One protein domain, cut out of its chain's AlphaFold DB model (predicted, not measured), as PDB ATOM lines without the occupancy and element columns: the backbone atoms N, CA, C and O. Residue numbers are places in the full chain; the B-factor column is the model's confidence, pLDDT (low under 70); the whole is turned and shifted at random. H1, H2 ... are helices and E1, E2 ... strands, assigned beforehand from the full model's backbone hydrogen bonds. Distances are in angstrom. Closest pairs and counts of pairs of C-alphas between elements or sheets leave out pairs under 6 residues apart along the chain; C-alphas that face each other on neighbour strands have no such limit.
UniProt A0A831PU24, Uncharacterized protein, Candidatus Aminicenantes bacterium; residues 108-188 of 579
ATOM      1  N   THR A 108    -144.733  -7.858-152.907       94.00
ATOM      2  CA  THR A 108    -144.604  -8.436-154.250       94.00
ATOM      3  C   THR A 108    -144.373  -7.320-155.258       94.00
ATOM      4  O   THR A 108    -145.139  -6.358-155.298       94.00
ATOM      5  N   ARG A 109    -143.340  -7.443-156.097       93.12
ATOM      6  CA  ARG A 109    -143.028  -6.451-157.137       93.12
ATOM      7  C   ARG A 109    -142.507  -7.086-158.418       93.12
ATOM      8  O   ARG A 109    -141.826  -8.106-158.391       93.12
ATOM      9  N   VAL A 110    -142.768  -6.431-159.545       93.62
ATOM     10  CA  VAL A 110    -142.143  -6.761-160.832       93.62
ATOM     11  C   VAL A 110    -140.878  -5.922-160.979       93.62
ATOM     12  O   VAL A 110    -140.961  -4.698-161.030       93.62
ATOM     13  N   SER A 111    -139.708  -6.560-161.030       92.44
ATOM     14  CA  SER A 111    -138.413  -5.853-161.010       92.44
ATOM     15  C   SER A 111    -137.640  -5.912-162.327       92.44
ATOM     16  O   SER A 111    -136.743  -5.098-162.546       92.44
ATOM     17  N   ARG A 112    -137.978  -6.842-163.229       94.25
ATOM     18  CA  ARG A 112    -137.336  -6.961-164.548       94.25
ATOM     19  C   ARG A 112    -138.308  -7.487-165.595       94.25
ATOM     20  O   ARG A 112    -139.073  -8.405-165.323       94.25
ATOM     21  N   LEU A 113    -138.196  -6.969-166.814       94.75
ATOM     22  CA  LEU A 113    -138.838  -7.506-168.009       94.75
ATOM     23  C   LEU A 113    -137.768  -7.754-169.077       94.75
ATOM     24  O   LEU A 113    -136.924  -6.891-169.319       94.75
ATOM     25  N   VAL A 114    -137.792  -8.929-169.701       93.44
ATOM     26  CA  VAL A 114    -136.903  -9.304-170.806       93.44
ATOM     27  C   VAL A 114    -137.731  -9.393-172.080       93.44
ATOM     28  O   VAL A 114    -138.573 -10.276-172.215       93.44
ATOM     29  N   PHE A 115    -137.496  -8.479-173.021       91.19
ATOM     30  CA  PHE A 115    -138.166  -8.469-174.319       91.19
ATOM     31  C   PHE A 115    -137.260  -9.079-175.393       91.19
ATOM     32  O   PHE A 115    -136.149  -8.598-175.618       91.19
ATOM     33  N   ASP A 116    -137.736 -10.126-176.067       88.06
ATOM     34  CA  ASP A 116    -137.092 -10.666-177.260       88.06
ATOM     35  C   ASP A 116    -137.560  -9.862-178.477       88.06
ATOM     36  O   ASP A 116    -138.658 -10.061-179.001       88.06
ATOM     37  N   GLY A 117    -136.705  -8.950-178.945       81.38
ATOM     38  CA  GLY A 117    -136.989  -8.109-180.107       81.38
ATOM     39  C   GLY A 117    -137.104  -8.864-181.435       81.38
ATOM     40  O   GLY A 117    -137.723  -8.346-182.359       81.38
ATOM     41  N   ARG A 118    -136.558 -10.084-181.552       85.06
ATOM     42  CA  ARG A 118    -136.673 -10.905-182.772       85.06
ATOM     43  C   ARG A 118    -138.013 -11.622-182.814       85.06
ATOM     44  O   ARG A 118    -138.697 -11.602-183.834       85.06
ATOM     45  N   ALA A 119    -138.401 -12.228-181.693       81.69
ATOM     46  CA  ALA A 119    -139.715 -12.844-181.552       81.69
ATOM     47  C   ALA A 119    -140.828 -11.794-181.418       81.69
ATOM     48  O   ALA A 119    -141.991 -12.097-181.693       81.69
ATOM     49  N   GLY A 120    -140.477 -10.564-181.018       80.38
ATOM     50  CA  GLY A 120    -141.372  -9.472-180.641       80.38
ATOM     51  C   GLY A 120    -142.332  -9.893-179.529       80.38
ATOM     52  O   GLY A 120    -143.545  -9.722-179.673       80.38
ATOM     53  N   ARG A 121    -141.786 -10.529-178.485       85.44
ATOM     54  CA  ARG A 121    -142.499 -11.089-177.325       85.44
ATOM     55  C   ARG A 121    -141.706 -10.856-176.043       85.44
ATOM     56  O   ARG A 121    -140.504 -10.604-176.083       85.44
ATOM     57  N   VAL A 122    -142.376 -10.953-174.900       91.75
ATOM     58  CA  VAL A 122    -141.730 -10.915-173.586       91.75
ATOM     59  C   VAL A 122    -141.244 -12.322-173.237       91.75
ATOM     60  O   VAL A 122    -142.044 -13.225-173.010       91.75
ATOM     61  N   ALA A 123    -139.928 -12.512-173.194       93.25
ATOM     62  CA  ALA A 123    -139.308 -13.808-172.925       93.25
ATOM     63  C   ALA A 123    -139.370 -14.207-171.440       93.25
ATOM     64  O   ALA A 123    -139.406 -15.394-171.106       93.25
ATOM     65  N   ASP A 124    -139.326 -13.216-170.543       95.19
ATOM     66  CA  ASP A 124    -139.341 -13.423-169.094       95.19
ATOM     67  C   ASP A 124    -139.776 -12.150-168.350       95.19
ATOM     68  O   ASP A 124    -139.365 -11.040-168.702       95.19
ATOM     69  N   VAL A 125    -140.562 -12.313-167.288       96.31
ATOM     70  CA  VAL A 125    -140.856 -11.266-166.297       96.31
ATOM     71  C   VAL A 125    -140.382 -11.749-164.930       96.31
ATOM     72  O   VAL A 125    -140.766 -12.828-164.498       96.31
ATOM     73  N   LEU A 126    -139.563 -10.958-164.236       97.06
ATOM     74  CA  LEU A 126    -139.106 -11.263-162.880       97.06
ATOM     75  C   LEU A 126    -140.074 -10.668-161.857       97.06
ATOM     76  O   LEU A 126    -140.196  -9.444-161.751       97.06
ATOM     77  N   ILE A 127    -140.709 -11.547-161.087       96.62
ATOM     78  CA  ILE A 127    -141.574 -11.211-159.959       96.62
ATOM     79  C   ILE A 127    -140.811 -11.546-158.677       96.62
ATOM     80  O   ILE A 127    -140.451 -12.700-158.451       96.62
ATOM     81  N   GLU A 128    -140.545 -10.549-157.841       96.81
ATOM     82  CA  GLU A 128    -139.924 -10.730-156.527       96.81
ATOM     83  C   GLU A 128    -140.987 -10.740-155.430       96.81
ATOM     84  O   GLU A 128    -141.832  -9.846-155.386       96.81
ATOM     85  N   THR A 129    -140.896 -11.713-154.523       96.62
ATOM     86  CA  THR A 129    -141.744 -11.820-153.323       96.62
ATOM     87  C   THR A 129    -140.878 -11.878-152.066       96.62
ATOM     88  O   THR A 129    -139.944 -12.687-152.014       96.62
ATOM     89  N   GLU A 130    -141.177 -11.053-151.063       96.44
ATOM     90  CA  GLU A 130    -140.505 -11.043-149.755       96.44
ATOM     91  C   GLU A 130    -141.371 -11.736-148.692       96.44
ATOM     92  O   GLU A 130    -142.556 -11.434-148.568       96.44
ATOM     93  N   TRP A 131    -140.779 -12.652-147.922       96.12
ATOM     94  CA  TRP A 131    -141.479 -13.494-146.946       96.12
ATOM     95  C   TRP A 131    -140.904 -13.328-145.540       96.12
ATOM     96  O   TRP A 131    -139.695 -13.477-145.329       96.12
ATOM     97  N   GLU A 132    -141.771 -13.075-144.558       94.38
ATOM     98  CA  GLU A 132    -141.368 -12.951-143.152       94.38
ATOM     99  C   GLU A 132    -141.137 -14.302-142.477       94.38
ATOM    100  O   GLU A 132    -140.189 -14.440-141.706       94.38
ATOM    101  N   LYS A 133    -141.967 -15.310-142.772       94.25
ATOM    102  CA  LYS A 133    -141.867 -16.650-142.179       94.25
ATOM    103  C   LYS A 133    -141.052 -17.582-143.072       94.25
ATOM    104  O   LYS A 133    -141.323 -17.711-144.266       94.25
ATOM    105  N   GLU A 134    -140.087 -18.286-142.479       94.00
ATOM    106  CA  GLU A 134    -139.271 -19.270-143.202       94.00
ATOM    107  C   GLU A 134    -140.124 -20.429-143.748       94.00
ATOM    108  O   GLU A 134    -139.887 -20.888-144.863       94.00
ATOM    109  N   SER A 135    -141.156 -20.862-143.013       92.50
ATOM    110  CA  SER A 135    -142.095 -21.908-143.449       92.50
ATOM    111  C   SER A 135    -142.807 -21.557-144.752       92.50
ATOM    112  O   SER A 135    -142.961 -22.416-145.617       92.50
ATOM    113  N   ASP A 136    -143.213 -20.300-144.910       92.81
ATOM    114  CA  ASP A 136    -144.003 -19.833-146.050       92.81
ATOM    115  C   ASP A 136    -143.090 -19.665-147.269       92.81
ATOM    116  O   ASP A 136    -143.421 -20.100-148.372       92.81
ATOM    117  N   TYR A 137    -141.878 -19.147-147.037       94.69
ATOM    118  CA  TYR A 137    -140.797 -19.106-148.021       94.69
ATOM    119  C   TYR A 137    -140.437 -20.498-148.568       94.69
ATOM    120  O   TYR A 137    -140.291 -20.670-149.777       94.69
ATOM    121  N   LEU A 138    -140.292 -21.504-147.701       94.00
ATOM    122  CA  LEU A 138    -140.012 -22.874-148.140       94.00
ATOM    123  C   LEU A 138    -141.212 -23.469-148.885       94.00
ATOM    124  O   LEU A 138    -141.043 -24.068-149.945       94.00
ATOM    125  N   SER A 139    -142.423 -23.223-148.379       92.06
ATOM    126  CA  SER A 139    -143.666 -23.717-148.976       92.06
ATOM    127  C   SER A 139    -143.877 -23.174-150.394       92.06
ATOM    128  O   SER A 139    -144.203 -23.945-151.294       92.06
ATOM    129  N   VAL A 140    -143.639 -21.877-150.644       92.81
ATOM    130  CA  VAL A 140    -143.778 -21.297-151.993       92.81
ATOM    131  C   VAL A 140    -142.739 -21.854-152.972       92.81
ATOM    132  O   VAL A 140    -143.062 -22.093-154.135       92.81
ATOM    133  N   ILE A 141    -141.510 -22.121-152.512       94.38
ATOM    134  CA  ILE A 141    -140.464 -22.754-153.332       94.38
ATOM    135  C   ILE A 141    -140.871 -24.176-153.707       94.38
ATOM    136  O   ILE A 141    -140.775 -24.555-154.878       94.38
ATOM    137  N   ASP A 142    -141.347 -24.953-152.737       92.56
ATOM    138  CA  ASP A 142    -141.761 -26.334-152.962       92.56
ATOM    139  C   ASP A 142    -142.964 -26.412-153.905       92.56
ATOM    140  O   ASP A 142    -142.963 -27.233-154.826       92.56
ATOM    141  N   ILE A 143    -143.949 -25.519-153.743       91.75
ATOM    142  CA  ILE A 143    -145.123 -25.417-154.621       91.75
ATOM    143  C   ILE A 143    -144.709 -25.019-156.042       91.75
ATOM    144  O   ILE A 143    -145.093 -25.700-156.993       91.75
ATOM    145  N   ALA A 144    -143.896 -23.971-156.212       93.31
ATOM    146  CA  ALA A 144    -143.437 -23.529-157.532       93.31
ATOM    147  C   ALA A 144    -142.600 -24.612-158.233       93.31
ATOM    148  O   ALA A 144    -142.802 -24.910-159.414       93.31
ATOM    149  N   GLY A 145    -141.705 -25.267-157.490       94.31
ATOM    150  CA  GLY A 145    -140.900 -26.375-157.991       94.31
ATOM    151  C   GLY A 145    -141.739 -27.604-158.354       94.31
ATOM    152  O   GLY A 145    -141.473 -28.245-159.373       94.31
ATOM    153  N   ALA A 146    -142.755 -27.940-157.552       92.00
ATOM    154  CA  ALA A 146    -143.693 -29.023-157.845       92.00
ATOM    155  C   ALA A 146    -144.532 -28.718-159.085       92.00
ATOM    156  O   ALA A 146    -144.614 -29.566-159.973       92.00
ATOM    157  N   TRP A 147    -145.075 -27.503-159.189       93.44
ATOM    158  CA  TRP A 147    -145.814 -27.059-160.366       93.44
ATOM    159  C   TRP A 147    -144.963 -27.181-161.630       93.44
ATOM    160  O   TRP A 147    -145.424 -27.771-162.603       93.44
ATOM    161  N   ARG A 148    -143.699 -26.727-161.607       94.62
ATOM    162  CA  ARG A 148    -142.795 -26.856-162.762       94.62
ATOM    163  C   ARG A 148    -142.603 -28.316-163.168       94.62
ATOM    164  O   ARG A 148    -142.755 -28.638-164.338       94.62
ATOM    165  N   ARG A 149    -142.328 -29.212-162.210       94.94
ATOM    166  CA  ARG A 149    -142.170 -30.653-162.495       94.94
ATOM    167  C   ARG A 149    -143.429 -31.258-163.118       94.94
ATOM    168  O   ARG A 149    -143.327 -32.062-164.037       94.94
ATOM    169  N   LEU A 150    -144.605 -30.876-162.622       93.81
ATOM    170  CA  LEU A 150    -145.890 -31.316-163.166       93.81
ATOM    171  C   LEU A 150    -146.136 -30.734-164.569       93.81
ATOM    172  O   LEU A 150    -146.662 -31.425-165.442       93.81
ATOM    173  N   PHE A 151    -145.753 -29.479-164.802       94.00
ATOM    174  CA  PHE A 151    -145.868 -28.826-166.102       94.00
ATOM    175  C   PHE A 151    -144.964 -29.499-167.139       94.00
ATOM    176  O   PHE A 151    -145.443 -29.882-168.205       94.00
ATOM    177  N   ASP A 152    -143.693 -29.727-166.799       93.38
ATOM    178  CA  ASP A 152    -142.713 -30.399-167.661       93.38
ATOM    179  C   ASP A 152    -143.129 -31.850-167.977       93.38
ATOM    180  O   ASP A 152    -142.856 -32.358-169.062       93.38
ATOM    181  N   ALA A 153    -143.838 -32.507-167.053       95.50
ATOM    182  CA  ALA A 153    -144.425 -33.833-167.254       95.50
ATOM    183  C   ALA A 153    -145.737 -33.822-168.068       95.50
ATOM    184  O   ALA A 153    -146.296 -34.886-168.336       95.50
ATOM    185  N   GLY A 154    -146.258 -32.649-168.444       93.06
ATOM    186  CA  GLY A 154    -147.488 -32.512-169.226       93.06
ATOM    187  C   GLY A 154    -148.776 -32.853-168.468       93.06
ATOM    188  O   GLY A 154    -149.797 -33.112-169.103       93.06
ATOM    189  N   VAL A 155    -148.756 -32.867-167.129       93.50
ATOM    190  CA  VAL A 155    -149.921 -33.257-166.303       93.50
ATOM    191  C   VAL A 155    -150.736 -32.070-165.773       93.50
ATOM    192  O   VAL A 155    -151.821 -32.258-165.223       93.50
ATOM    193  N   VAL A 156    -150.250 -30.836-165.946       88.12
ATOM    194  CA  VAL A 156    -150.978 -29.619-165.550       88.12
ATOM    195  C   VAL A 156    -152.130 -29.360-166.527       88.12
ATOM    196  O   VAL A 156    -151.904 -28.987-167.677       88.12
ATOM    197  N   LYS A 157    -153.375 -29.538-166.059       84.12
ATOM    198  CA  LYS A 157    -154.592 -29.313-166.864       84.12
ATOM    199  C   LYS A 157    -154.799 -27.842-167.234       84.12
ATOM    200  O   LYS A 157    -155.207 -27.556-168.358       84.12
ATOM    201  N   ASP A 158    -154.499 -26.935-166.306       82.81
ATOM    202  CA  ASP A 158    -154.655 -25.492-166.488       82.81
ATOM    203  C   ASP A 158    -153.324 -24.762-166.231       82.81
ATOM    204  O   ASP A 158    -153.011 -24.398-165.096       82.81
ATOM    205  N   PRO A 159    -152.452 -24.651-167.250       89.19
ATOM    206  CA  PRO A 159    -151.171 -23.974-167.099       89.19
ATOM    207  C   PRO A 159    -151.337 -22.452-167.100       89.19
ATOM    208  O   PRO A 159    -152.314 -21.932-167.638       89.19
ATOM    209  N   PHE A 160    -150.333 -21.720-166.605       89.25
ATOM    210  CA  PHE A 160    -150.309 -20.263-166.741       89.25
ATOM    211  C   PHE A 160    -150.429 -19.862-168.209       89.25
ATOM    212  O   PHE A 160    -149.693 -20.367-169.059       89.25
ATOM    213  N   ARG A 161    -151.353 -18.945-168.505       85.69
ATOM    214  CA  ARG A 161    -151.599 -18.447-169.858       85.69
ATOM    215  C   ARG A 161    -151.563 -16.937-169.892       85.69
ATOM    216  O   ARG A 161    -152.289 -16.281-169.152       85.69
ATOM    217  N   PHE A 162    -150.760 -16.389-170.794       82.00
ATOM    218  CA  PHE A 162    -150.702 -14.951-171.016       82.00
ATOM    219  C   PHE A 162    -150.325 -14.645-172.476       82.00
ATOM    220  O   PHE A 162    -149.446 -15.307-173.035       82.00
ATOM    221  N   PRO A 163    -150.984 -13.679-173.143       73.88
ATOM    222  CA  PRO A 163    -150.634 -13.303-174.510       73.88
ATOM    223  C   PRO A 163    -149.230 -12.688-174.600       73.88
ATOM    224  O   PRO A 163    -148.941 -11.686-173.954       73.88
ATOM    225  N   GLY A 164    -148.364 -13.256-175.443       81.25
ATOM    226  CA  GLY A 164    -147.052 -12.669-175.746       81.25
ATOM    227  C   GLY A 164    -146.012 -12.749-174.621       81.25
ATOM    228  O   GLY A 164    -145.013 -12.038-174.703       81.25
ATOM    229  N   LEU A 165    -146.235 -13.599-173.612       90.88
ATOM    230  CA  LEU A 165    -145.287 -13.903-172.538       90.88
ATOM    231  C   LEU A 165    -144.894 -15.382-172.593       90.88
ATOM    232  O   LEU A 165    -145.775 -16.241-172.607       90.88
ATOM    233  N   ASP A 166    -143.593 -15.668-172.591       91.81
ATOM    234  CA  ASP A 166    -143.082 -17.043-172.686       91.81
ATOM    235  C   ASP A 166    -142.892 -17.702-171.307       91.81
ATOM    236  O   ASP A 166    -143.068 -18.911-171.144       91.81
ATOM    237  N   ALA A 167    -142.512 -16.920-170.297       94.62
ATOM    238  CA  ALA A 167    -142.324 -17.381-168.926       94.62
ATOM    239  C   ALA A 167    -142.354 -16.203-167.948       94.62
ATOM    240  O   ALA A 167    -142.154 -15.053-168.337       94.62
ATOM    241  N   PHE A 168    -142.518 -16.495-166.662       96.38
ATOM    242  CA  PHE A 168    -142.117 -15.575-165.605       96.38
ATOM    243  C   PHE A 168    -141.206 -16.289-164.607       96.38
ATOM    244  O   PHE A 168    -141.299 -17.499-164.408       96.38
ATOM    245  N   THR A 169    -140.312 -15.538-163.980       97.31
ATOM    246  CA  THR A 169    -139.432 -16.028-162.926       97.31
ATOM    247  C   THR A 169    -139.940 -15.517-161.587       97.31
ATOM    248  O   THR A 169    -139.990 -14.307-161.363       97.31
ATOM    249  N   LEU A 170    -140.311 -16.435-160.695       97.00
ATOM    250  CA  LEU A 170    -140.627 -16.134-159.306       97.00
ATOM    251  C   LEU A 170    -139.338 -16.164-158.483       97.00
ATOM    252  O   LEU A 170    -138.726 -17.219-158.325       97.00
ATOM    253  N   ARG A 171    -138.941 -15.014-157.941       97.12
ATOM    254  CA  ARG A 171    -137.851 -14.891-156.971       97.12
ATOM    255  C   ARG A 171    -138.428 -14.763-155.567       97.12
ATOM    256  O   ARG A 171    -138.802 -13.671-155.135       97.12
ATOM    257  N   ALA A 172    -138.471 -15.875-154.842       96.88
ATOM    258  CA  ALA A 172    -138.825 -15.882-153.426       96.88
ATOM    259  C   ALA A 172    -137.617 -15.453-152.586       96.88
ATOM    260  O   ALA A 172    -136.503 -15.927-152.822       96.88
ATOM    261  N   ARG A 173    -137.817 -14.554-151.614       96.81
ATOM    262  CA  ARG A 173    -136.768 -14.044-150.718       96.81
ATOM    263  C   ARG A 173    -137.187 -14.180-149.259       96.81
ATOM    264  O   ARG A 173    -138.310 -13.834-148.907       96.81
ATOM    265  N   HIS A 174    -136.260 -14.623-148.419       96.25
ATOM    266  CA  HIS A 174    -136.401 -14.616-146.966       96.25
ATOM    267  C   HIS A 174    -135.050 -14.275-146.341       96.25
ATOM    268  O   HIS A 174    -134.078 -15.022-146.494       96.25
ATOM    269  N   GLN A 175    -134.977 -13.127-145.661       93.81
ATOM    270  CA  GLN A 175    -133.727 -12.571-145.132       93.81
ATOM    271  C   GLN A 175    -132.636 -12.516-146.228       93.81
ATOM    272  O   GLN A 175    -132.816 -11.876-147.262       93.81
ATOM    273  N   ASN A 176    -131.521 -13.227-146.031       93.81
ATOM    274  CA  ASN A 176    -130.392 -13.285-146.966       93.81
ATOM    275  C   ASN A 176    -130.510 -14.416-148.003       93.81
ATOM    276  O   ASN A 176    -129.593 -14.612-148.801       93.81
ATOM    277  N   ARG A 177    -131.600 -15.191-147.989       94.69
ATOM    278  CA  ARG A 177    -131.839 -16.285-148.937       94.69
ATOM    279  C   ARG A 177    -132.737 -15.808-150.072       94.69
ATOM    280  O   ARG A 177    -133.694 -15.067-149.851       94.69
ATOM    281  N   ALA A 178    -132.436 -16.261-151.283       95.12
ATOM    282  CA  ALA A 178    -133.276 -16.057-152.450       95.12
ATOM    283  C   ALA A 178    -133.267 -17.310-153.326       95.12
ATOM    284  O   ALA A 178    -132.232 -17.971-153.459       95.12
ATOM    285  N   LYS A 179    -134.406 -17.613-153.940       96.81
ATOM    286  CA  LYS A 179    -134.550 -18.722-154.876       96.81
ATOM    287  C   LYS A 179    -135.365 -18.279-156.080       96.81
ATOM    288  O   LYS A 179    -136.464 -17.757-155.919       96.81
ATOM    289  N   ASP A 180    -134.816 -18.541-157.260       96.62
ATOM    290  CA  ASP A 180    -135.483 -18.306-158.536       96.62
ATOM    291  C   ASP A 180    -136.116 -19.606-159.027       96.62
ATOM    292  O   ASP A 180    -135.440 -20.635-159.140       96.62
ATOM    293  N   GLU A 181    -137.399 -19.538-159.357       96.00
ATOM    294  CA  GLU A 181    -138.132 -20.581-160.061       96.00
ATOM    295  C   GLU A 181    -138.753 -19.987-161.328       96.00
ATOM    296  O   GLU A 181    -139.641 -19.136-161.274       96.00
ATOM    297  N   ARG A 182    -138.255 -20.420-162.491       95.31
ATOM    298  CA  ARG A 182    -138.798 -20.019-163.793       95.31
ATOM    299  C   ARG A 182    -139.979 -20.914-164.150       95.31
ATOM    300  O   ARG A 182    -139.815 -22.126-164.289       95.31
ATOM    301  N   LEU A 183    -141.142 -20.301-164.317       96.06
ATOM    302  CA  LEU A 183    -142.419 -20.948-164.583       96.06
ATOM    303  C   LEU A 183    -142.843 -20.616-166.015       96.06
ATOM    304  O   LEU A 183    -142.933 -19.450-166.405       96.06
ATOM    305  N   ALA A 184    -143.037 -21.658-166.822       94.06
ATOM    306  CA  ALA A 184    -143.424 -21.511-168.216       94.06
ATOM    307  C   ALA A 184    -144.842 -20.945-168.338       94.06
ATOM    308  O   ALA A 184    -145.730 -21.264-167.545       94.06
ATOM    309  N   VAL A 185    -145.053 -20.128-169.364       92.75
ATOM    310  CA  VAL A 185    -146.359 -19.573-169.699       92.75
ATOM    311  C   VAL A 185    -146.736 -20.075-171.080       92.75
ATOM    312  O   VAL A 185    -146.007 -19.921-172.056       92.75
ATOM    313  N   VAL A 186    -147.895 -20.715-171.165       88.94
ATOM    314  CA  VAL A 186    -148.443 -21.163-172.437       88.94
ATOM    315  C   VAL A 186    -149.063 -19.951-173.127       88.94
ATOM    316  O   VAL A 186    -149.886 -19.261-172.519       88.94
ATOM    317  N   PRO A 187    -148.738 -19.684-174.402       76.44
ATOM    318  CA  PRO A 187    -149.427 -18.649-175.152       76.44
ATOM    319  C   PRO A 187    -150.931 -18.914-175.101       76.44
ATOM    320  O   PRO A 187    -151.395 -19.985-175.502       76.44
ATOM    321  N   ALA A 188    -151.702 -17.953-174.593       65.88
ATOM    322  CA  ALA A 188    -153.152 -18.059-174.647       65.88
ATOM    323  C   ALA A 188    -153.558 -18.239-176.120       65.88
ATOM    324  O   ALA A 188    -153.183 -17.422-176.966       65.88
TER     325      ALA A 188
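Overview. This is residues 108 to 188 of the 579 residues of an uncharacterized protein of Candidatus Aminicenantes bacterium (UniProt A0A831PU24). A twisted sheet of four strands makes a wall, and one long helix, H1, covers one face of it, packing over the E3 and E4 side and running along the strands; no named element covers the other face. E1 and E2 form one hairpin, E3 and E4 a second, and a long link, residues 153 to 166, leads from the far end of H1 back to E3. The printed part has 81 residues with one named helix and four named strands, in the order E1, E2, H1, E3, E4; the sheet's order is E1, E2, E3, E4, and it is mixed, with E2 and E3 parallel and the other neighbours antiparallel. The class is mixed, helices and strands. The whole is only just compact, close to loose, with a radius of gyration of the C-alphas of 13.5 A, and flat, spanning 39 by 30 by 14 A.

Along the chain. In the sheet, E1 is residues 108 to 116, 24.3 A from first to last C-alpha, and begins with C-alpha 108 at (-144.604, -8.436, -154.250). E2, the longest strand by residues, is residues 121 to 130, 27.6 A. E3 is residues 167 to 174, 22.9 A. E4 is residues 177 to 184, 23.1 A, and ends with C-alpha 184 at (-143.424, -21.511, -168.216). The helix H1 is residues 134 to 152, 27.1 A, and begins with C-alpha 134 at (-139.271, -19.270, -143.202).

Arrangement. The inner strands E2 and E3 are parallel at 15 degrees, with N 127 and O 169 within hydrogen-bond range at 2.9 A. The hairpin E1 and E2 is antiparallel at 161 degrees, with N 111 and O 126 at 3.0 A. The hairpin E3 and E4 is antiparallel at 162 degrees, with N 170 and O 181 at 2.8 A. The edge strands E1 and E4 are apart. H1 is on the sheet at a height of 9.0 A, over E3 and E4, two layers in which the helix is on one face of a sheet. On the local plane its line and that of E3 stand at 17 degrees, along the strands. The closest C-alphas of H1 and E4 are those of Arg 148 and Leu 183, 6.2 A apart; those of H1 and E3 are Tyr 137 and His 174, 6.4 A apart. E2, H1 and E3 form a strand-helix-strand unit, two parallel neighbour strands with a helix between them in the chain, and its crossover is right-handed. In H1 every O i to N i+4 pair is within hydrogen-bond range.

Size, cuts and confidence. The two C-alphas farthest apart are those of Arg 118 and Lys 133, 41.3 A. The printed part has no cut. The link from H1 to E3 is long, with 14 residues; the links E1 to E2, E2 to H1 and E3 to E4 are tight. The mean pLDDT of the printed part is 91.8, and residue 188 is under 70.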